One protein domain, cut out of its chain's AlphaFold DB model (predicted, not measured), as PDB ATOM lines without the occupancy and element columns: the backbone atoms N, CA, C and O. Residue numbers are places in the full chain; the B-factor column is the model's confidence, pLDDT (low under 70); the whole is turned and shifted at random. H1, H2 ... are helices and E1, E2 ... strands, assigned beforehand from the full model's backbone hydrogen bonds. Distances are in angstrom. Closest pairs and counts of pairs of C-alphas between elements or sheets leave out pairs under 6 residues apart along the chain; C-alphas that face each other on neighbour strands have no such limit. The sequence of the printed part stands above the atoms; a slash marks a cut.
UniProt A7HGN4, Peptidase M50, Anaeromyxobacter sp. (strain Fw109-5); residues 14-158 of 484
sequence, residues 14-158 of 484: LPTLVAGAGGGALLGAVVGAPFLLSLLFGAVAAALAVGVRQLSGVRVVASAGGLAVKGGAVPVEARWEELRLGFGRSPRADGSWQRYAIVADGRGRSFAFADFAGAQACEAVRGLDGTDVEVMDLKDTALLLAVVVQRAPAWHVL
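What this domain is: This is residues 14 to 158 of the 484 residues of the protein "Peptidase M50" of Anaeromyxobacter sp. (strain Fw109-5) (UniProt A7HGN4). Two lobes make up an elongated model: an arm of two long helices, H1 and H2, which cross steeply and fold back on each other, and a head of two small sheets with one shorter helix, H3, packing on both. The arm joins the head by the tight link from H2 to E1. The printed part has 145 residues, with three named helices and seven named strands in the order H1 H2 E1 E2 E3 E4 E5 E6 E7 H3; the class is mixed, helices and strands. One sheet runs E1 E2 E3, antiparallel, and the other E4 E5 E6 E7, mixed and strongly twisted. The whole is loose, with a radius of gyration of the C-alphas of 19.9 A and spans of 65 by 39 by 24 A.

Where its parts are: H1, residues 14 to 31, begins at C-alpha 14 (141.537, 98.455, 112.656) and is 25.6 A long. H2, residues 35 to 56, is the longest helix, 31.7 A. E1 is residues 59 to 62, E2 residues 66 to 70 and E3 residues 77 to 79. E4, residues 84 to 91, is 22.9 A long, and E5, residues 97 to 104, is 22.1 A long. E6 is residues 110 to 114 and E7 residues 135 to 137. H3, residues 141 to 151, is 15.4 A long and ends at C-alpha 151 (137.736, 68.412, 134.365).

How they stand to each other: H1 and H2 touch, closest at the C-alphas of Gly 24 and Gly 42, 3.8 A apart, and run opposite ways at a steep tilt of 48 degrees. H1 is apart from H3, and H2 is too. E1 E2 E3 form a meander, each strand the antiparallel neighbour of the one before; N 61 and O 68 are 2.7 A apart, and N 67 and O 78 are 2.9 A apart. E4 E5 E6 form another, with N 86 and O 102 at 2.8 A and N 103 and O 111 at 2.9 A. E7 is parallel to E6, with N 136 and O 112 at 2.9 A. H3 is on the sheet E4 E5 E6 E7 at a height over the sheet of 10.0 A, making two layers, a helix on one face of a sheet. H3 is also on the sheet E1 E2 E3, at a height over the sheet of 10.2 A. In H1, H2 and H3 every O i to N i+4 pair is within hydrogen-bond range.

The domain as a whole: The C-alphas of Gly 32 and Val 157, the two farthest apart, are 65.9 A apart. The printed part has no cut. The link from E6 to E7, 20 residues, is long; within it residues 125 to 126 pair with residues 132 to 133, antiparallel. The mean pLDDT of the printed part is 83.6; residue 52 and residues 54 to 56, 72 to 74 and 153 to 158 are under 70.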
ATOM      1  N   LEU A  14     141.207  97.657 113.834       78.75
ATOM      2  CA  LEU A  14     141.537  98.455 112.656       78.75
ATOM      3  C   LEU A  14     141.324  99.969 112.873       78.75
ATOM      4  O   LEU A  14     142.279 100.705 112.648       78.75
ATOM      5  N   PRO A  15     140.171 100.455 113.383       84.06
ATOM      6  CA  PRO A  15     140.009 101.860 113.760       84.06
ATOM      7  C   PRO A  15     141.094 102.374 114.711       84.06
ATOM      8  O   PRO A  15     141.605 103.473 114.525       84.06
ATOM      9  N   THR A  16     141.477 101.579 115.714       84.62
ATOM     10  CA  THR A  16     142.523 101.961 116.672       84.62
ATOM     11  C   THR A  16     143.894 102.044 116.007       84.62
ATOM     12  O   THR A  16     144.640 102.978 116.283       84.62
ATOM     13  N   LEU A  17     144.215 101.117 115.100       83.56
ATOM     14  CA  LEU A  17     145.457 101.153 114.322       83.56
ATOM     15  C   LEU A  17     145.498 102.354 113.379       83.56
ATOM     16  O   LEU A  17     146.527 103.013 113.292       83.56
ATOM     17  N   VAL A  18     144.387 102.665 112.706       87.25
ATOM     18  CA  VAL A  18     144.276 103.826 111.809       87.25
ATOM     19  C   VAL A  18     144.415 105.130 112.593       87.25
ATOM     20  O   VAL A  18     145.177 106.005 112.190       87.25
ATOM     21  N   ALA A  19     143.743 105.249 113.741       89.50
ATOM     22  CA  ALA A  19     143.881 106.403 114.625       89.50
ATOM     23  C   ALA A  19     145.314 106.539 115.159       89.50
ATOM     24  O   ALA A  19     145.872 107.634 115.159       89.50
ATOM     25  N   GLY A  20     145.931 105.420 115.552       89.69
ATOM     26  CA  GLY A  20     147.337 105.363 115.930       89.69
ATOM     27  C   GLY A  20     148.243 105.861 114.813       89.69
ATOM     28  O   GLY A  20     149.073 106.731 115.051       89.69
ATOM     29  N   ALA A  21     148.051 105.363 113.589       85.88
ATOM     30  CA  ALA A  21     148.817 105.775 112.418       85.88
ATOM     31  C   ALA A  21     148.696 107.284 112.183       85.88
ATOM     32  O   ALA A  21     149.709 107.970 112.070       85.88
ATOM     33  N   GLY A  22     147.468 107.811 112.185       90.56
ATOM     34  CA  GLY A  22     147.206 109.242 112.033       90.56
ATOM     35  C   GLY A  22     147.874 110.085 113.123       90.56
ATOM     36  O   GLY A  22     148.531 111.076 112.813       90.56
ATOM     37  N   GLY A  23     147.782 109.663 114.388       91.19
ATOM     38  CA  GLY A  23     148.460 110.327 115.504       91.19
ATOM     39  C   GLY A  23     149.983 110.312 115.364       91.19
ATOM     40  O   GLY A  23     150.631 111.334 115.578       91.19
ATOM     41  N   GLY A  24     150.546 109.182 114.930       89.31
ATOM     42  CA  GLY A  24     151.967 109.054 114.622       89.31
ATOM     43  C   GLY A  24     152.402 109.999 113.507       89.31
ATOM     44  O   GLY A  24     153.390 110.703 113.673       89.31
ATOM     45  N   ALA A  25     151.643 110.090 112.414       89.88
ATOM     46  CA  ALA A  25     151.927 111.006 111.309       89.88
ATOM     47  C   ALA A  25     151.917 112.484 111.735       89.88
ATOM     48  O   ALA A  25     152.806 113.235 111.337       89.88
ATOM     49  N   LEU A  26     150.946 112.890 112.562       92.44
ATOM     50  CA  LEU A  26     150.867 114.250 113.103       92.44
ATOM     51  C   LEU A  26     152.074 114.577 113.987       92.44
ATOM     52  O   LEU A  26     152.707 115.610 113.796       92.44
ATOM     53  N   LEU A  27     152.425 113.679 114.913       89.12
ATOM     54  CA  LEU A  27     153.627 113.812 115.739       89.12
ATOM     55  C   LEU A  27     154.884 113.881 114.874       89.12
ATOM     56  O   LEU A  27     155.693 114.784 115.047       89.12
ATOM     57  N   GLY A  28     155.009 112.980 113.902       85.94
ATOM     58  CA  GLY A  28     156.124 112.938 112.964       85.94
ATOM     59  C   GLY A  28     156.329 114.250 112.219       85.94
ATOM     60  O   GLY A  28     157.454 114.734 112.141       85.94
ATOM     61  N   ALA A  29     155.245 114.871 111.749       89.25
ATOM     62  CA  ALA A  29     155.299 116.175 111.095       89.25
ATOM     63  C   ALA A  29     155.836 117.282 112.021       89.25
ATOM     64  O   ALA A  29     156.574 118.150 111.561       89.25
ATOM     65  N   VAL A  30     155.518 117.236 113.321       92.75
ATOM     66  CA  VAL A  30     156.000 118.214 114.314       92.75
ATOM     67  C   VAL A  30     157.499 118.064 114.585       92.75
ATOM     68  O   VAL A  30     158.199 119.065 114.698       92.75
ATOM     69  N   VAL A  31     158.005 116.831 114.675       87.50
ATOM     70  CA  VAL A  31     159.434 116.551 114.936       87.50
ATOM     71  C   VAL A  31     160.287 116.414 113.670       87.50
ATOM     72  O   VAL A  31     161.482 116.146 113.767       87.50
ATOM     73  N   GLY A  32     159.710 116.609 112.480       85.00
ATOM     74  CA  GLY A  32     160.428 116.485 111.208       85.00
ATOM     75  C   GLY A  32     160.807 115.045 110.837       85.00
ATOM     76  O   GLY A  32     161.744 114.831 110.071       85.00
ATOM     77  N   ALA A  33     160.101 114.048 111.373       74.88
ATOM     78  CA  ALA A  33     160.332 112.643 111.066       74.88
ATOM     79  C   ALA A  33     159.678 112.236 109.726       74.88
ATOM     80  O   ALA A  33     158.631 112.776 109.352       74.88
ATOM     81  N   PRO A  34     160.230 111.243 108.999       80.88
ATOM     82  CA  PRO A  34     159.654 110.775 107.740       80.88
ATOM     83  C   PRO A  34     158.199 110.314 107.899       80.88
ATOM     84  O   PRO A  34     157.868 109.543 108.805       80.88
ATOM     85  N   PHE A  35     157.327 110.745 106.987       76.25
ATOM     86  CA  PHE A  35     155.880 110.520 107.074       76.25
ATOM     87  C   PHE A  35     155.495 109.034 107.173       76.25
ATOM     88  O   PHE A  35     154.757 108.642 108.076       76.25
ATOM     89  N   LEU A  36     156.034 108.188 106.284       71.81
ATOM     90  CA  LEU A  36     155.744 106.747 106.272       71.81
ATOM     91  C   LEU A  36     156.201 106.049 107.556       71.81
ATOM     92  O   LEU A  36     155.502 105.182 108.076       71.81
ATOM     93  N   LEU A  37     157.358 106.453 108.080       71.00
ATOM     94  CA  LEU A  37     157.908 105.915 109.317       71.00
ATOM     95  C   LEU A  37     157.005 106.282 110.502       71.00
ATOM     96  O   LEU A  37     156.644 105.436 111.314       71.00
ATOM     97  N   SER A  38     156.560 107.534 110.537       79.62
ATOM     98  CA  SER A  38     155.698 108.076 111.586       79.62
ATOM     99  C   SER A  38     154.306 107.429 111.595       79.62
ATOM    100  O   SER A  38     153.799 107.077 112.662       79.62
ATOM    101  N   LEU A  39     153.722 107.176 110.416       80.00
ATOM    102  CA  LEU A  39     152.502 106.370 110.263       80.00
ATOM    103  C   LEU A  39     152.678 104.960 110.844       80.00
ATOM    104  O   LEU A  39     151.833 104.488 111.608       80.00
ATOM    105  N   LEU A  40     153.777 104.291 110.484       75.06
ATOM    106  CA  LEU A  40     154.078 102.929 110.919       75.06
ATOM    107  C   LEU A  40     154.212 102.856 112.448       75.06
ATOM    108  O   LEU A  40     153.541 102.043 113.083       75.06
ATOM    109  N   PHE A  41     155.014 103.738 113.055       78.31
ATOM    110  CA  PHE A  41     155.190 103.778 114.511       78.31
ATOM    111  C   PHE A  41     153.894 104.083 115.248       78.31
ATOM    112  O   PHE A  41     153.603 103.441 116.257       78.31
ATOM    113  N   GLY A  42     153.085 105.005 114.729       82.50
ATOM    114  CA  GLY A  42     151.781 105.318 115.299       82.50
ATOM    115  C   GLY A  42     150.830 104.118 115.304       82.50
ATOM    116  O   GLY A  42     150.245 103.787 116.341       82.50
ATOM    117  N   ALA A  43     150.707 103.423 114.167       77.75
ATOM    118  CA  ALA A  43     149.872 102.224 114.045       77.75
ATOM    119  C   ALA A  43     150.292 101.146 115.051       77.75
ATOM    120  O   ALA A  43     149.474 100.435 115.632       77.75
ATOM    121  N   VAL A  44     151.591 101.046 115.289       73.62
ATOM    122  CA  VAL A  44     152.181 100.022 116.140       73.62
ATOM    123  C   VAL A  44     152.029 100.368 117.597       73.62
ATOM    124  O   VAL A  44     151.682  99.491 118.380       73.62
ATOM    125  N   ALA A  45     152.272 101.618 117.977       79.12
ATOM    126  CA  ALA A  45     152.020 102.076 119.333       79.12
ATOM    127  C   ALA A  45     150.564 101.773 119.719       79.12
ATOM    128  O   ALA A  45     150.307 101.248 120.802       79.12
ATOM    129  N   ALA A  46     149.625 101.977 118.789       83.56
ATOM    130  CA  ALA A  46     148.245 101.538 118.947       83.56
ATOM    131  C   ALA A  46     148.107 100.006 119.055       83.56
ATOM    132  O   ALA A  46     147.426  99.534 119.965       83.56
ATOM    133  N   ALA A  47     148.765  99.215 118.200       75.25
ATOM    134  CA  ALA A  47     148.752  97.749 118.280       75.25
ATOM    135  C   ALA A  47     149.270  97.226 119.633       75.25
ATOM    136  O   ALA A  47     148.656  96.348 120.243       75.25
ATOM    137  N   LEU A  48     150.373  97.792 120.125       71.44
ATOM    138  CA  LEU A  48     150.965  97.478 121.420       71.44
ATOM    139  C   LEU A  48     150.045  97.901 122.557       71.44
ATOM    140  O   LEU A  48     149.821  97.108 123.464       71.44
ATOM    141  N   ALA A  49     149.449  99.093 122.497       77.00
ATOM    142  CA  ALA A  49     148.482  99.543 123.494       77.00
ATOM    143  C   ALA A  49     147.254  98.619 123.553       77.00
ATOM    144  O   ALA A  49     146.804  98.255 124.640       77.00
ATOM    145  N   VAL A  50     146.745  98.178 122.398       78.12
ATOM    146  CA  VAL A  50     145.677  97.171 122.299       78.12
ATOM    147  C   VAL A  50     146.132  95.837 122.904       78.12
ATOM    148  O   VAL A  50     145.399  95.238 123.692       78.12
ATOM    149  N   GLY A  51     147.356  95.399 122.603       71.50
ATOM    150  CA  GLY A  51     147.970  94.203 123.179       71.50
ATOM    151  C   GLY A  51     148.138  94.278 124.700       71.50
ATOM    152  O   GLY A  51     147.824  93.320 125.399       71.50
ATOM    153  N   VAL A  52     148.562  95.419 125.244       69.38
ATOM    154  CA  VAL A  52     148.705  95.644 126.690       69.38
ATOM    155  C   VAL A  52     147.339  95.669 127.372       69.38
ATOM    156  O   VAL A  52     147.163  94.995 128.384       69.38
ATOM    157  N   ARG A  53     146.340  96.348 126.792       72.88
ATOM    158  CA  ARG A  53     144.952  96.315 127.293       72.88
ATOM    159  C   ARG A  53     144.395  94.888 127.335       72.88
ATOM    160  O   ARG A  53     143.723  94.515 128.291       72.88
ATOM    161  N   GLN A  54     144.730  94.069 126.341       69.69
ATOM    162  CA  GLN A  54     144.447  92.629 126.320       69.69
ATOM    163  C   GLN A  54     145.093  91.870 127.492       69.69
ATOM    164  O   GLN A  54     144.504  90.921 128.009       69.69
ATOM    165  N   LEU A  55     146.298  92.258 127.928       64.81
ATOM    166  CA  LEU A  55     146.974  91.632 129.071       64.81
ATOM    167  C   LEU A  55     146.312  91.985 130.414       64.81
ATOM    168  O   LEU A  55     146.350  91.152 131.327       64.81
ATOM    169  N   SER A  56     145.730  93.183 130.531       64.94
ATOM    170  CA  SER A  56     145.156  93.728 131.771       64.94
ATOM    171  C   SER A  56     143.635  93.562 131.918       64.94
ATOM    172  O   SER A  56     143.114  93.828 132.996       64.94
ATOM    173  N   GLY A  57     142.922  93.165 130.860       74.25
ATOM    174  CA  GLY A  57     141.462  93.001 130.864       74.25
ATOM    175  C   GLY A  57     140.950  91.720 131.539       74.25
ATOM    176  O   GLY A  57     141.705  90.973 132.170       74.25
ATOM    177  N   VAL A  58     139.645  91.455 131.368       80.06
ATOM    178  CA  VAL A  58     138.999  90.210 131.823       80.06
ATOM    179  C   VAL A  58     139.750  89.010 131.255       80.06
ATOM    180  O   VAL A  58     140.046  88.960 130.062       80.06
ATOM    181  N   ARG A  59     140.065  88.030 132.100       86.12
ATOM    182  CA  ARG A  59     140.771  86.817 131.690       86.12
ATOM    183  C   ARG A  59     140.294  85.606 132.472       86.12
ATOM    184  O   ARG A  59     140.142  85.669 133.691       86.12
ATOM    185  N   VAL A  60     140.132  84.490 131.775       87.81
ATOM    186  CA  VAL A  60     139.802  83.202 132.389       87.81
ATOM    187  C   VAL A  60     141.094  82.418 132.557       87.81
ATOM    188  O   VAL A  60     141.831  82.214 131.599       87.81
ATOM    189  N   VAL A  61     141.400  82.002 133.776       89.25
ATOM    190  CA  VAL A  61     142.606  81.256 134.127       89.25
ATOM    191  C   VAL A  61     142.194  79.840 134.502       89.25
ATOM    192  O   VAL A  61     141.581  79.632 135.544       89.25
ATOM    193  N   ALA A  62     142.542  78.870 133.663       88.38
ATOM    194  CA  ALA A  62     142.370  77.454 133.961       88.38
ATOM    195  C   ALA A  62     143.698  76.874 134.454       88.38
ATOM    196  O   ALA A  62     144.742  77.042 133.822       88.38
ATOM    197  N   SER A  63     143.674  76.189 135.590       88.94
ATOM    198  CA  SER A  63     144.854  75.586 136.208       88.94
ATOM    199  C   SER A  63     144.614  74.108 136.510       88.94
ATOM    200  O   SER A  63     143.527  73.580 136.292       88.94
ATOM    201  N   ALA A  64     145.618  73.425 137.059       83.88
ATOM    202  CA  ALA A  64     145.427  72.055 137.525       83.88
ATOM    203  C   ALA A  64     144.353  71.944 138.629       83.88
ATOM    204  O   ALA A  64     143.679  70.922 138.687       83.88
ATOM    205  N   GLY A  65     144.177  72.981 139.460       84.88
ATOM    206  CA  GLY A  65     143.288  72.954 140.631       84.88
ATOM    207  C   GLY A  65     141.888  73.538 140.424       84.88
ATOM    208  O   GLY A  65     141.022  73.334 141.269       84.88
ATOM    209  N   GLY A  66     141.642  74.259 139.328       88.44
ATOM    210  CA  GLY A  66     140.341  74.881 139.080       88.44
ATOM    211  C   GLY A  66     140.375  75.992 138.038       88.44
ATOM    212  O   GLY A  66     141.381  76.183 137.338       88.44
ATOM    213  N   LEU A  67     139.276  76.739 137.977       91.19
ATOM    214  CA  LEU A  67     139.029  77.828 137.039       91.19
ATOM    215  C   LEU A  67     138.768  79.138 137.791       91.19
ATOM    216  O   LEU A  67     137.985  79.174 138.736       91.19
ATOM    217  N   ALA A  68     139.412  80.218 137.349       90.81
ATOM    218  CA  ALA A  68     139.238  81.552 137.911       90.81
ATOM    219  C   ALA A  68     139.054  82.611 136.816       90.81
ATOM    220  O   ALA A  68     139.901  82.754 135.936       90.81
ATOM    221  N   VAL A  69     137.993  83.405 136.900       88.75
ATOM    222  CA  VAL A  69     137.740  84.580 136.062       88.75
ATOM    223  C   VAL A  69     138.236  85.812 136.813       88.75
ATOM    224  O   VAL A  69     137.767  86.125 137.905       88.75
ATOM    225  N   LYS A  70     139.221  86.509 136.245       85.44
ATOM    226  CA  LYS A  70     139.870  87.682 136.849       85.44
ATOM    227  C   LYS A  70     139.615  88.928 136.007       85.44
ATOM    228  O   LYS A  70     139.550  88.828 134.787       85.44
ATOM    229  N   GLY A  71     139.533  90.093 136.652       76.19
ATOM    230  CA  GLY A  71     139.432  91.398 135.981       76.19
ATOM    231  C   GLY A  71     138.036  91.784 135.472       76.19
ATOM    232  O   GLY A  71     137.924  92.799 134.798       76.19
ATOM    233  N   GLY A  72     136.997  90.990 135.765       68.94
ATOM    234  CA  GLY A  72     135.592  91.304 135.463       68.94
ATOM    235  C   GLY A  72     134.795  91.744 136.694       68.94
ATOM    236  O   GLY A  72     135.295  91.657 137.815       68.94
ATOM    237  N   ALA A  73     133.552  92.187 136.474       63.03
ATOM    238  CA  ALA A  73     132.660  92.708 137.520       63.03
ATOM    239  C   ALA A  73     132.329  91.682 138.621       63.03
ATOM    240  O   ALA A  73     132.188  92.057 139.783       63.03
ATOM    241  N   VAL A  74     132.264  90.390 138.279       65.38
ATOM    242  CA  VAL A  74     132.036  89.300 139.239       65.38
ATOM    243  C   VAL A  74     133.143  88.251 139.083       65.38
ATOM    244  O   VAL A  74     133.196  87.563 138.060       65.38
ATOM    245  N   PRO A  75     134.060  88.109 140.057       77.69
ATOM    246  CA  PRO A  75     135.084  87.076 140.003       77.69
ATOM    247  C   PRO A  75     134.451  85.710 140.288       77.69
ATOM    248  O   PRO A  75     133.966  85.459 141.393       77.69
ATOM    249  N   VAL A  76     134.475  84.827 139.294       84.12
ATOM    250  CA  VAL A  76     134.140  83.406 139.453       84.12
ATOM    251  C   VAL A  76     135.428  82.669 139.786       84.12
ATOM    252  O   VAL A  76     136.388  82.750 139.029       84.12
ATOM    253  N   GLU A  77     135.474  81.954 140.904       89.69
ATOM    254  CA  GLU A  77     136.619  81.123 141.277       89.69
ATOM    255  C   GLU A  77     136.090  79.826 141.868       89.69
ATOM    256  O   GLU A  77     135.391  79.849 142.880       89.69
ATOM    257  N   ALA A  78     136.381  78.711 141.201       87.50
ATOM    258  CA  ALA A  78     135.872  77.408 141.593       87.50
ATOM    259  C   ALA A  78     136.928  76.326 141.378       87.50
ATOM    260  O   ALA A  78     137.673  76.335 140.388       87.50
ATOM    261  N   ARG A  79     136.947  75.349 142.285       90.06
ATOM    262  CA  ARG A  79     137.613  74.069 142.022       90.06
ATOM    263  C   ARG A  79     136.865  73.333 140.920       90.06
ATOM    264  O   ARG A  79     135.673  73.553 140.720       90.06
ATOM    265  N   TRP A  80     137.554  72.434 140.222       88.06
ATOM    266  CA  TRP A  80     136.932  71.668 139.140       88.06
ATOM    267  C   TRP A  80     135.672  70.919 139.594       88.06
ATOM    268  O   TRP A  80     134.684  70.940 138.876       88.06
ATOM    269  N   GLU A  81     135.679  70.360 140.805       85.38
ATOM    270  CA  GLU A  81     134.563  69.619 141.420       85.38
ATOM    271  C   GLU A  81     133.334  70.486 141.744       85.38
ATOM    272  O   GLU A  81     132.212  69.992 141.792       85.38
ATOM    273  N   GLU A  82     133.538  71.783 141.965       87.19
ATOM    274  CA  GLU A  82     132.483  72.737 142.326       87.19
ATOM    275  C   GLU A  82     131.902  73.442 141.096       87.19
ATOM    276  O   GLU A  82     130.863  74.102 141.182       87.19
ATOM    277  N   LEU A  83     132.593  73.337 139.958       87.62
ATOM    278  CA  LEU A  83     132.261  74.056 138.743       87.62
ATOM    279  C   LEU A  83     131.070  73.397 138.042       87.62
ATOM    280  O   LEU A  83     131.092  72.213 137.708       87.62
ATOM    281  N   ARG A  84     130.044  74.195 137.755       85.19
ATOM    282  CA  ARG A  84     128.856  73.777 137.002       85.19
ATOM    283  C   ARG A  84     128.922  74.351 135.591       85.19
ATOM    284  O   ARG A  84     129.264  75.517 135.445       85.19
ATOM    285  N   LEU A  85     128.585  73.561 134.567       88.62
ATOM    286  CA  LEU A  85     128.610  73.954 133.146       88.62
ATOM    287  C   LEU A  85     127.220  73.865 132.501       88.62
ATOM    288  O   LEU A  85     126.670  72.774 132.400       88.62
ATOM    289  N   GLY A  86     126.668  74.974 132.031       86.50
ATOM    290  CA  GLY A  86     125.423  75.037 131.266       86.50
ATOM    291  C   GLY A  86     125.635  75.535 129.836       86.50
ATOM    292  O   GLY A  86     126.702  76.040 129.480       86.50
ATOM    293  N   PHE A  87     124.583  75.428 129.026       90.12
ATOM    294  CA  PHE A  87     124.546  75.913 127.646       90.12
ATOM    295  C   PHE A  87     123.213  76.597 127.363       90.12
ATOM    296  O   PHE A  87     122.189  76.228 127.935       90.12
ATOM    297  N   GLY A  88     123.211  77.558 126.444       89.19
ATOM    298  CA  GLY A  88     121.995  78.270 126.074       89.19
ATOM    299  C   GLY A  88     122.098  78.993 124.739       89.19
ATOM    300  O   GLY A  88     123.064  78.840 123.987       89.19
ATOM    301  N   ARG A  89     121.059  79.772 124.435       93.06
ATOM    302  CA  ARG A  89     120.999  80.665 123.274       93.06
ATOM    303  C   ARG A  89     120.563  82.050 123.730       93.06
ATOM    304  O   ARG A  89     119.671  82.150 124.564       93.06
ATOM    305  N   SER A  90     121.201  83.083 123.197       93.31
ATOM    306  CA  SER A  90     120.873  84.487 123.442       93.31
ATOM    307  C   SER A  90     120.601  85.185 122.106       93.31
ATOM    308  O   SER A  90     121.342  84.938 121.146       93.31
ATOM    309  N   PRO A  91     119.535  85.992 121.992       93.69
ATOM    310  CA  PRO A  91     119.235  86.721 120.769       93.69
ATOM    311  C   PRO A  91     120.250  87.849 120.527       93.69
ATOM    312  O   PRO A  91     120.898  88.369 121.441       93.69
ATOM    313  N   ARG A  92     120.414  88.212 119.258       91.19
ATOM    314  CA  ARG A  92     121.219  89.343 118.788       91.19
ATOM    315  C   ARG A  92     120.300  90.425 118.228       91.19
ATOM    316  O   ARG A  92     119.192  90.137 117.780       91.19
ATOM    317  N   ALA A  93     120.800  91.658 118.177       87.31
ATOM    318  CA  ALA A  93     120.061  92.802 117.637       87.31
ATOM    319  C   ALA A  93     119.655  92.635 116.157       87.31
ATOM    320  O   ALA A  93     118.689  93.242 115.708       87.31
ATOM    321  N   ASP A  94     120.371  91.796 115.402       85.38
ATOM    322  CA  ASP A  94     120.077  91.460 114.003       85.38
ATOM    323  C   ASP A  94     119.038  90.328 113.841       85.38
ATOM    324  O   ASP A  94     118.784  89.878 112.724       85.38
ATOM    325  N   GLY A  95     118.447  89.845 114.940       84.06
ATOM    326  CA  GLY A  95     117.470  88.755 114.953       84.06
ATOM    327  C   GLY A  95     118.079  87.350 114.894       84.06
ATOM    328  O   GLY A  95     117.346  86.361 114.953       84.06
ATOM    329  N   SER A  96     119.406  87.223 114.800       88.25
ATOM    330  CA  SER A  96     120.085  85.927 114.862       88.25
ATOM    331  C   SER A  96     120.298  85.455 116.308       88.25
ATOM    332  O   SER A  96     120.178  86.216 117.266       88.25
ATOM    333  N   TRP A  97     120.612  84.169 116.493       89.31
ATOM    334  CA  TRP A  97     120.843  83.576 117.817       89.31
ATOM    335  C   TRP A  97     122.325  83.267 118.041       89.31
ATOM    336  O   TRP A  97     122.951  82.574 117.238       89.31
ATOM    337  N   GLN A  98     122.870  83.695 119.180       92.62
ATOM    338  CA  GLN A  98     124.179  83.277 119.677       92.62
ATOM    339  C   GLN A  98     124.030  82.095 120.633       92.62
ATOM    340  O   GLN A  98     123.386  82.209 121.673       92.62
ATOM    341  N   ARG A  99     124.676  80.967 120.333       93.69
ATOM    342  CA  ARG A  99     124.842  79.889 121.320       93.69
ATOM    343  C   ARG A  99     125.960  80.244 122.289       93.69
ATOM    344  O   ARG A  99     126.982  80.755 121.845       93.69
ATOM    345  N   TYR A 100     125.794  79.950 123.570       92.69
ATOM    346  CA  TYR A 100     126.802  80.239 124.589       92.69
ATOM    347  C   TYR A 100     126.959  79.077 125.568       92.69
ATOM    348  O   TYR A 100     126.059  78.248 125.732       92.69
ATOM    349  N   ALA A 101     128.106  79.050 126.235       92.12
ATOM    350  CA  ALA A 101     128.344  78.250 127.423       92.12
ATOM    351  C   ALA A 101     128.351  79.158 128.655       92.12
ATOM    352  O   ALA A 101     128.770  80.310 128.577       92.12
ATOM    353  N   ILE A 102     127.886  78.653 129.791       90.88
ATOM    354  CA  ILE A 102     127.898  79.377 131.063       90.88
ATOM    355  C   ILE A 102     128.476  78.478 132.143       90.88
ATOM    356  O   ILE A 102     128.106  77.312 132.245       90.88
ATOM    357  N   VAL A 103     129.411  78.997 132.930       90.31
ATOM    358  CA  VAL A 103     129.958  78.288 134.089       90.31
ATOM    359  C   VAL A 103     129.570  78.997 135.370       90.31
ATOM    360  O   VAL A 103     129.541  80.223 135.396       90.31
ATOM    361  N   ALA A 104     129.291  78.240 136.426       89.31
ATOM    362  CA  ALA A 104     128.995  78.780 137.748       89.31
ATOM    363  C   ALA A 104     129.861  78.118 138.822       89.31
ATOM    364  O   ALA A 104     130.147  76.921 138.741       89.31
ATOM    365  N   ASP A 105     130.281  78.899 139.817       89.56
ATOM    366  CA  ASP A 105     130.961  78.372 141.001       89.56
ATOM    367  C   ASP A 105     129.976  77.790 142.031       89.56
ATOM    368  O   ASP A 105     128.753  77.870 141.881       89.56
ATOM    369  N   GLY A 106     130.509  77.228 143.122       84.00
ATOM    370  CA  GLY A 106     129.700  76.676 144.213       84.00
ATOM    371  C   GLY A 106     128.797  77.695 144.928       84.00
ATOM    372  O   GLY A 106     127.911  77.286 145.674       84.00
ATOM    373  N   ARG A 107     128.986  79.004 144.703       85.38
ATOM    374  CA  ARG A 107     128.159  80.091 145.255       85.38
ATOM    375  C   ARG A 107     127.095  80.591 144.269       85.38
ATOM    376  O   ARG A 107     126.339  81.488 144.621       85.38
ATOM    377  N   GLY A 108     127.033  80.033 143.059       83.50
ATOM    378  CA  GLY A 108     126.091  80.431 142.010       83.50
ATOM    379  C   GLY A 108     126.563  81.583 141.120       83.50
ATOM    380  O   GLY A 108     125.877  81.914 140.148       83.50
ATOM    381  N   ARG A 109     127.750  82.152 141.373       89.69
ATOM    382  CA  ARG A 109     128.288  83.247 140.553       89.69
ATOM    383  C   ARG A 109     128.643  82.704 139.185       89.69
ATOM    384  O   ARG A 109     129.380  81.723 139.084       89.69
ATOM    385  N   SER A 110     128.117  83.346 138.150       90.44
ATOM    386  CA  SER A 110     128.124  82.802 136.795       90.44
ATOM    387  C   SER A 110     128.971  83.626 135.826       90.44
ATOM    388  O   SER A 110     129.082  84.842 135.944       90.44
ATOM    389  N   PHE A 111     129.565  82.952 134.845       91.62
ATOM    390  CA  PHE A 111     130.331  83.547 133.754       91.62
ATOM    391  C   PHE A 111     129.937  82.886 132.433       91.62
ATOM    392  O   PHE A 111     130.128  81.680 132.259       91.62
ATOM    393  N   ALA A 112     129.387  83.671 131.508       91.94
ATOM    394  CA  ALA A 112     128.966  83.205 130.193       91.94
ATOM    395  C   ALA A 112     129.996  83.574 129.122       91.94
ATOM    396  O   ALA A 112     130.576  84.658 129.148       91.94
ATOM    397  N   PHE A 113     130.221  82.675 128.167       93.56
ATOM    398  CA  PHE A 113     131.166  82.884 127.079       93.56
ATOM    399  C   PHE A 113     130.769  82.162 125.788       93.56
ATOM    400  O   PHE A 113     130.073  81.142 125.807       93.56
ATOM    401  N   ALA A 114     131.220  82.695 124.654       93.12
ATOM    402  CA  ALA A 114     131.021  82.110 123.333       93.12
ATOM    403  C   ALA A 114     132.081  82.593 122.319       93.12
ATOM    404  O   ALA A 114     132.819  83.527 122.600       93.12
ATOM    405  N   ASP A 115     132.145  81.985 121.133       91.12
ATOM    406  CA  ASP A 115     132.881  82.480 119.960       91.12
ATOM    407  C   ASP A 115     131.886  83.182 119.029       91.12
ATOM    408  O   ASP A 115     130.983  82.550 118.471       91.12
ATOM    409  N   PHE A 116     132.009  84.501 118.879       88.62
ATOM    410  CA  PHE A 116     131.067  85.261 118.053       88.62
ATOM    411  C   PHE A 116     131.482  85.283 116.581       88.62
ATOM    412  O   PHE A 116     130.723  85.777 115.749       88.62
ATOM    413  N   ALA A 117     132.684  84.797 116.249       82.19
ATOM    414  CA  ALA A 117     133.263  84.838 114.910       82.19
ATOM    415  C   ALA A 117     133.159  86.211 114.224       82.19
ATOM    416  O   ALA A 117     132.897  86.310 113.026       82.19
ATOM    417  N   GLY A 118     133.373  87.279 114.998       79.56
ATOM    418  CA  GLY A 118     133.353  88.661 114.514       79.56
ATOM    419  C   GLY A 118     131.968  89.312 114.450       79.56
ATOM    420  O   GLY A 118     131.881  90.484 114.094       79.56
ATOM    421  N   ALA A 119     130.897  88.604 114.815       82.75
ATOM    422  CA  ALA A 119     129.560  89.181 114.889       82.75
ATOM    423  C   ALA A 119     129.369  90.065 116.147       82.75
ATOM    424  O   ALA A 119     130.171  90.035 117.083       82.75
ATOM    425  N   GLN A 120     128.293  90.865 116.176       84.00
ATOM    426  CA  GLN A 120     128.001  91.842 117.245       84.00
ATOM    427  C   GLN A 120     127.764  91.206 118.630       84.00
ATOM    428  O   GLN A 120     127.765  89.988 118.771       84.00
ATOM    429  N   ALA A 121     127.572  92.012 119.675       87.62
ATOM    430  CA  ALA A 121     127.169  91.476 120.975       87.62
ATOM    431  C   ALA A 121     125.752  90.868 120.943       87.62
ATOM    432  O   ALA A 121     124.930  91.262 120.117       87.62
ATOM    433  N   CYS A 122     125.491  89.893 121.815       90.94
ATOM    434  CA  CYS A 122     124.151  89.363 122.076       90.94
ATOM    435  C   CYS A 122     123.630  89.881 123.422       90.94
ATOM    436  O   CYS A 122     124.393  90.453 124.203       90.94
ATOM    437  N   GLU A 123     122.347  89.668 123.696       93.69
ATOM    438  CA  GLU A 123     121.732  90.070 124.961       93.69
ATOM    439  C   GLU A 123     122.351  89.337 126.166       93.69
ATOM    440  O   GLU A 123     122.895  88.228 126.041       93.69
ATOM    441  N   ALA A 124     122.276  89.977 127.338       92.75
ATOM    442  CA  ALA A 124     122.694  89.381 128.601       92.75
ATOM    443  C   ALA A 124     121.831  88.158 128.942       92.75
ATOM    444  O   ALA A 124     120.672  88.049 128.542       92.75
ATOM    445  N   VAL A 125     122.413  87.217 129.678       91.88
ATOM    446  CA  VAL A 125     121.783  85.942 130.032       91.88
ATOM    447  C   VAL A 125     121.650  85.818 131.541       91.88
ATOM    448  O   VAL A 125     122.407  86.428 132.289       91.88
ATOM    449  N   ARG A 126     120.708  84.997 132.008       90.75
ATOM    450  CA  ARG A 126     120.494  84.800 133.444       90.75
ATOM    451  C   ARG A 126     121.544  83.848 134.026       90.75
ATOM    452  O   ARG A 126     121.666  82.708 133.575       90.75
ATOM    453  N   GLY A 127     122.278  84.305 135.034       86.62
ATOM    454  CA  GLY A 127     123.161  83.489 135.861       86.62
ATOM    455  C   GLY A 127     122.394  82.561 136.805       86.62
ATOM    456  O   GLY A 127     121.189  82.707 137.015       86.62
ATOM    457  N   LEU A 128     123.106  81.605 137.403       86.06
ATOM    458  CA  LEU A 128     122.535  80.643 138.352       86.06
ATOM    459  C   LEU A 128     122.049  81.310 139.652       86.06
ATOM    460  O   LEU A 128     121.085  80.851 140.255       86.06
ATOM    461  N   ASP A 129     122.686  82.405 140.056       85.50
ATOM    462  CA  ASP A 129     122.271  83.288 141.153       85.50
ATOM    463  C   ASP A 129     121.157  84.279 140.753       85.50
ATOM    464  O   ASP A 129     120.741  85.112 141.556       85.50
ATOM    465  N   GLY A 130     120.657  84.192 139.517       83.25
ATOM    466  CA  GLY A 130     119.598  85.044 138.990       83.25
ATOM    467  C   GLY A 130     120.063  86.419 138.511       83.25
ATOM    468  O   GLY A 130     119.202  87.192 138.087       83.25
ATOM    469  N   THR A 131     121.367  86.717 138.555       88.62
ATOM    470  CA  THR A 131     121.945  87.973 138.052       88.62
ATOM    471  C   THR A 131     122.042  87.987 136.527       88.62
ATOM    472  O   THR A 131     122.110  86.933 135.895       88.62
ATOM    473  N   ASP A 132     122.045  89.175 135.921       90.25
ATOM    474  CA  ASP A 132     122.304  89.310 134.487       90.25
ATOM    475  C   ASP A 132     123.809  89.204 134.214       90.25
ATOM    476  O   ASP A 132     124.630  89.899 134.815       90.25
ATOM    477  N   VAL A 133     124.169  88.318 133.290       89.19
ATOM    478  CA  VAL A 133     125.545  87.974 132.933       89.19
ATOM    479  C   VAL A 133     125.759  88.283 131.459       89.19
ATOM    480  O   VAL A 133     125.079  87.744 130.586       89.19
ATOM    481  N   GLU A 134     126.732  89.135 131.159       91.75
ATOM    482  CA  GLU A 134     127.140  89.396 129.780       91.75
ATOM    483  C   GLU A 134     127.824  88.157 129.180       91.75
ATOM    484  O   GLU A 134     128.683  87.533 129.809       91.75
ATOM    485  N   VAL A 135     127.463  87.801 127.943       91.12
ATOM    486  CA  VAL A 135     128.135  86.718 127.217       91.12
ATOM    487  C   VAL A 135     129.447  87.240 126.640       91.12
ATOM    488  O   VAL A 135     129.465  88.043 125.709       91.12
ATOM    489  N   MET A 136     130.562  86.747 127.170       90.62
ATOM    490  CA  MET A 136     131.897  87.160 126.754       90.62
ATOM    491  C   MET A 136     132.334  86.461 125.461       90.62
ATOM    492  O   MET A 136     132.334  85.237 125.369       90.62
ATOM    493  N   ASP A 137     132.799  87.228 124.481       89.94
ATOM    494  CA  ASP A 137     133.371  86.678 123.249       89.94
ATOM    495  C   ASP A 137     134.819  86.238 123.470       89.94
ATOM    496  O   ASP A 137     135.705  87.078 123.633       89.94
ATOM    497  N   LEU A 138     135.072  84.932 123.508       88.00
ATOM    498  CA  LEU A 138     136.392  84.340 123.713       88.00
ATOM    499  C   LEU A 138     136.887  83.672 122.425       88.00
ATOM    500  O   LEU A 138     136.277  82.728 121.918       88.00
ATOM    501  N   LYS A 139     138.074  84.086 121.960       76.62
ATOM    502  CA  LYS A 139     138.729  83.541 120.755       76.62
ATOM    503  C   LYS A 139     138.929  82.020 120.826       76.62
ATOM    504  O   LYS A 139     138.714  81.311 119.850       76.62
ATOM    505  N   ASP A 140     139.308  81.526 122.000       83.56
ATOM    506  CA  ASP A 140     139.661  80.125 122.248       83.56
ATOM    507  C   ASP A 140     138.548  79.382 123.016       83.56
ATOM    508  O   ASP A 140     138.817  78.507 123.843       83.56
ATOM    509  N   THR A 141     137.278  79.729 122.753       88.50
ATOM    510  CA  THR A 141     136.090  79.134 123.404       88.50
ATOM    511  C   THR A 141     136.103  77.606 123.363       88.50
ATOM    512  O   THR A 141     135.859  76.959 124.380       88.50
ATOM    513  N   ALA A 142     136.440  77.013 122.213       89.00
ATOM    514  CA  ALA A 142     136.479  75.558 122.054       89.00
ATOM    515  C   ALA A 142     137.544  74.893 122.945       89.00
ATOM    516  O   ALA A 142     137.309  73.815 123.487       89.00
ATOM    517  N   LEU A 143     138.700  75.543 123.129       88.44
ATOM    518  CA  LEU A 143     139.767  75.057 124.007       88.44
ATOM    519  C   LEU A 143     139.377  75.190 125.481       88.44
ATOM    520  O   LEU A 143     139.636  74.277 126.263       88.44
ATOM    521  N   LEU A 144     138.730  76.294 125.863       89.56
ATOM    522  CA  LEU A 144     138.218  76.460 127.222       89.56
ATOM    523  C   LEU A 144     137.164  75.395 127.537       89.56
ATOM    524  O   LEU A 144     137.258  74.728 128.565       89.56
ATOM    525  N   LEU A 145     136.210  75.185 126.627       89.75
ATOM    526  CA  LEU A 145     135.210  74.128 126.751       89.75
ATOM    527  C   LEU A 145     135.846  72.750 126.870       89.75
ATOM    528  O   LEU A 145     135.429  71.981 127.725       89.75
ATOM    529  N   ALA A 146     136.873  72.450 126.072       87.31
ATOM    530  CA  ALA A 146     137.580  71.179 126.172       87.31
ATOM    531  C   ALA A 146     138.143  70.948 127.583       87.31
ATOM    532  O   ALA A 146     137.981  69.865 128.144       87.31
ATOM    533  N   VAL A 147     138.761  71.974 128.177       87.25
ATOM    534  CA  VAL A 147     139.299  71.891 129.541       87.25
ATOM    535  C   VAL A 147     138.174  71.722 130.564       87.25
ATOM    536  O   VAL A 147     138.275  70.854 131.427       87.25
ATOM    537  N   VAL A 148     137.098  72.509 130.463       87.62
ATOM    538  CA  VAL A 148     135.970  72.444 131.405       87.62
ATOM    539  C   VAL A 148     135.266  71.087 131.328       87.62
ATOM    540  O   VAL A 148     135.080  70.453 132.357       87.62
ATOM    541  N   VAL A 149     134.935  70.606 130.128       84.00
ATOM    542  CA  VAL A 149     134.205  69.344 129.906       84.00
ATOM    543  C   VAL A 149     134.970  68.127 130.434       84.00
ATOM    544  O   VAL A 149     134.354  67.189 130.924       84.00
ATOM    545  N   GLN A 150     136.304  68.127 130.359       80.56
ATOM    546  CA  GLN A 150     137.114  67.001 130.842       80.56
ATOM    547  C   GLN A 150     137.419  67.040 132.340       80.56
ATOM    548  O   GLN A 150     137.847  66.030 132.898       80.56
ATOM    549  N   ARG A 151     137.298  68.207 132.979       80.62
ATOM    550  CA  ARG A 151     137.736  68.412 134.365       80.62
ATOM    551  C   ARG A 151     136.575  68.626 135.330       80.62
ATOM    552  O   ARG A 151     136.693  68.217 136.478       80.62
ATOM    553  N   ALA A 152     135.495  69.265 134.890       76.31
ATOM    554  CA  ALA A 152     134.326  69.520 135.718       76.31
ATOM    555  C   ALA A 152     133.391  68.296 135.750       76.31
ATOM    556  O   ALA A 152     133.217  67.637 134.721       76.31
ATOM    557  N   PRO A 153     132.756  67.988 136.893       64.00
ATOM    558  CA  PRO A 153     131.739  66.954 136.964       64.00
ATOM    559  C   PRO A 153     130.538  67.356 136.099       64.00
ATOM    560  O   PRO A 153     129.966  68.439 136.237       64.00
ATOM    561  N   ALA A 154     130.163  66.483 135.163       54.47
ATOM    562  CA  ALA A 154     129.047  66.729 134.261       54.47
ATOM    563  C   ALA A 154     127.723  66.685 135.041       54.47
ATOM    564  O   ALA A 154     127.283  65.620 135.463       54.47
ATOM    565  N   TRP A 155     127.065  67.834 135.216       49.75
ATOM    566  CA  TRP A 155     125.701  67.891 135.766       49.75
ATOM    567  C   TRP A 155     124.621  67.841 134.674       49.75
ATOM    568  O   TRP A 155     123.435  67.799 134.987       49.75
ATOM    569  N   HIS A 156     125.013  67.819 133.396       51.81
ATOM    570  CA  HIS A 156     124.146  67.554 132.247       51.81
ATOM    571  C   HIS A 156     124.773  66.467 131.380       51.81
ATOM    572  O   HIS A 156     125.989  66.461 131.177       51.81
ATOM    573  N   VAL A 157     123.938  65.559 130.861       47.62
ATOM    574  CA  VAL A 157     124.344  64.556 129.871       47.62
ATOM    575  C   VAL A 157     124.923  65.315 128.682       47.62
ATOM    576  O   VAL A 157     124.193  65.944 127.916       47.62
ATOM    577  N   LEU A 158     126.252  65.311 128.567       51.12
ATOM    578  CA  LEU A 158     126.926  65.777 127.366       51.12
ATOM    579  C   LEU A 158     126.272  65.056 126.177       51.12
ATOM    580  O   LEU A 158     125.981  63.862 126.288       51.12
TER     581      LEU A 158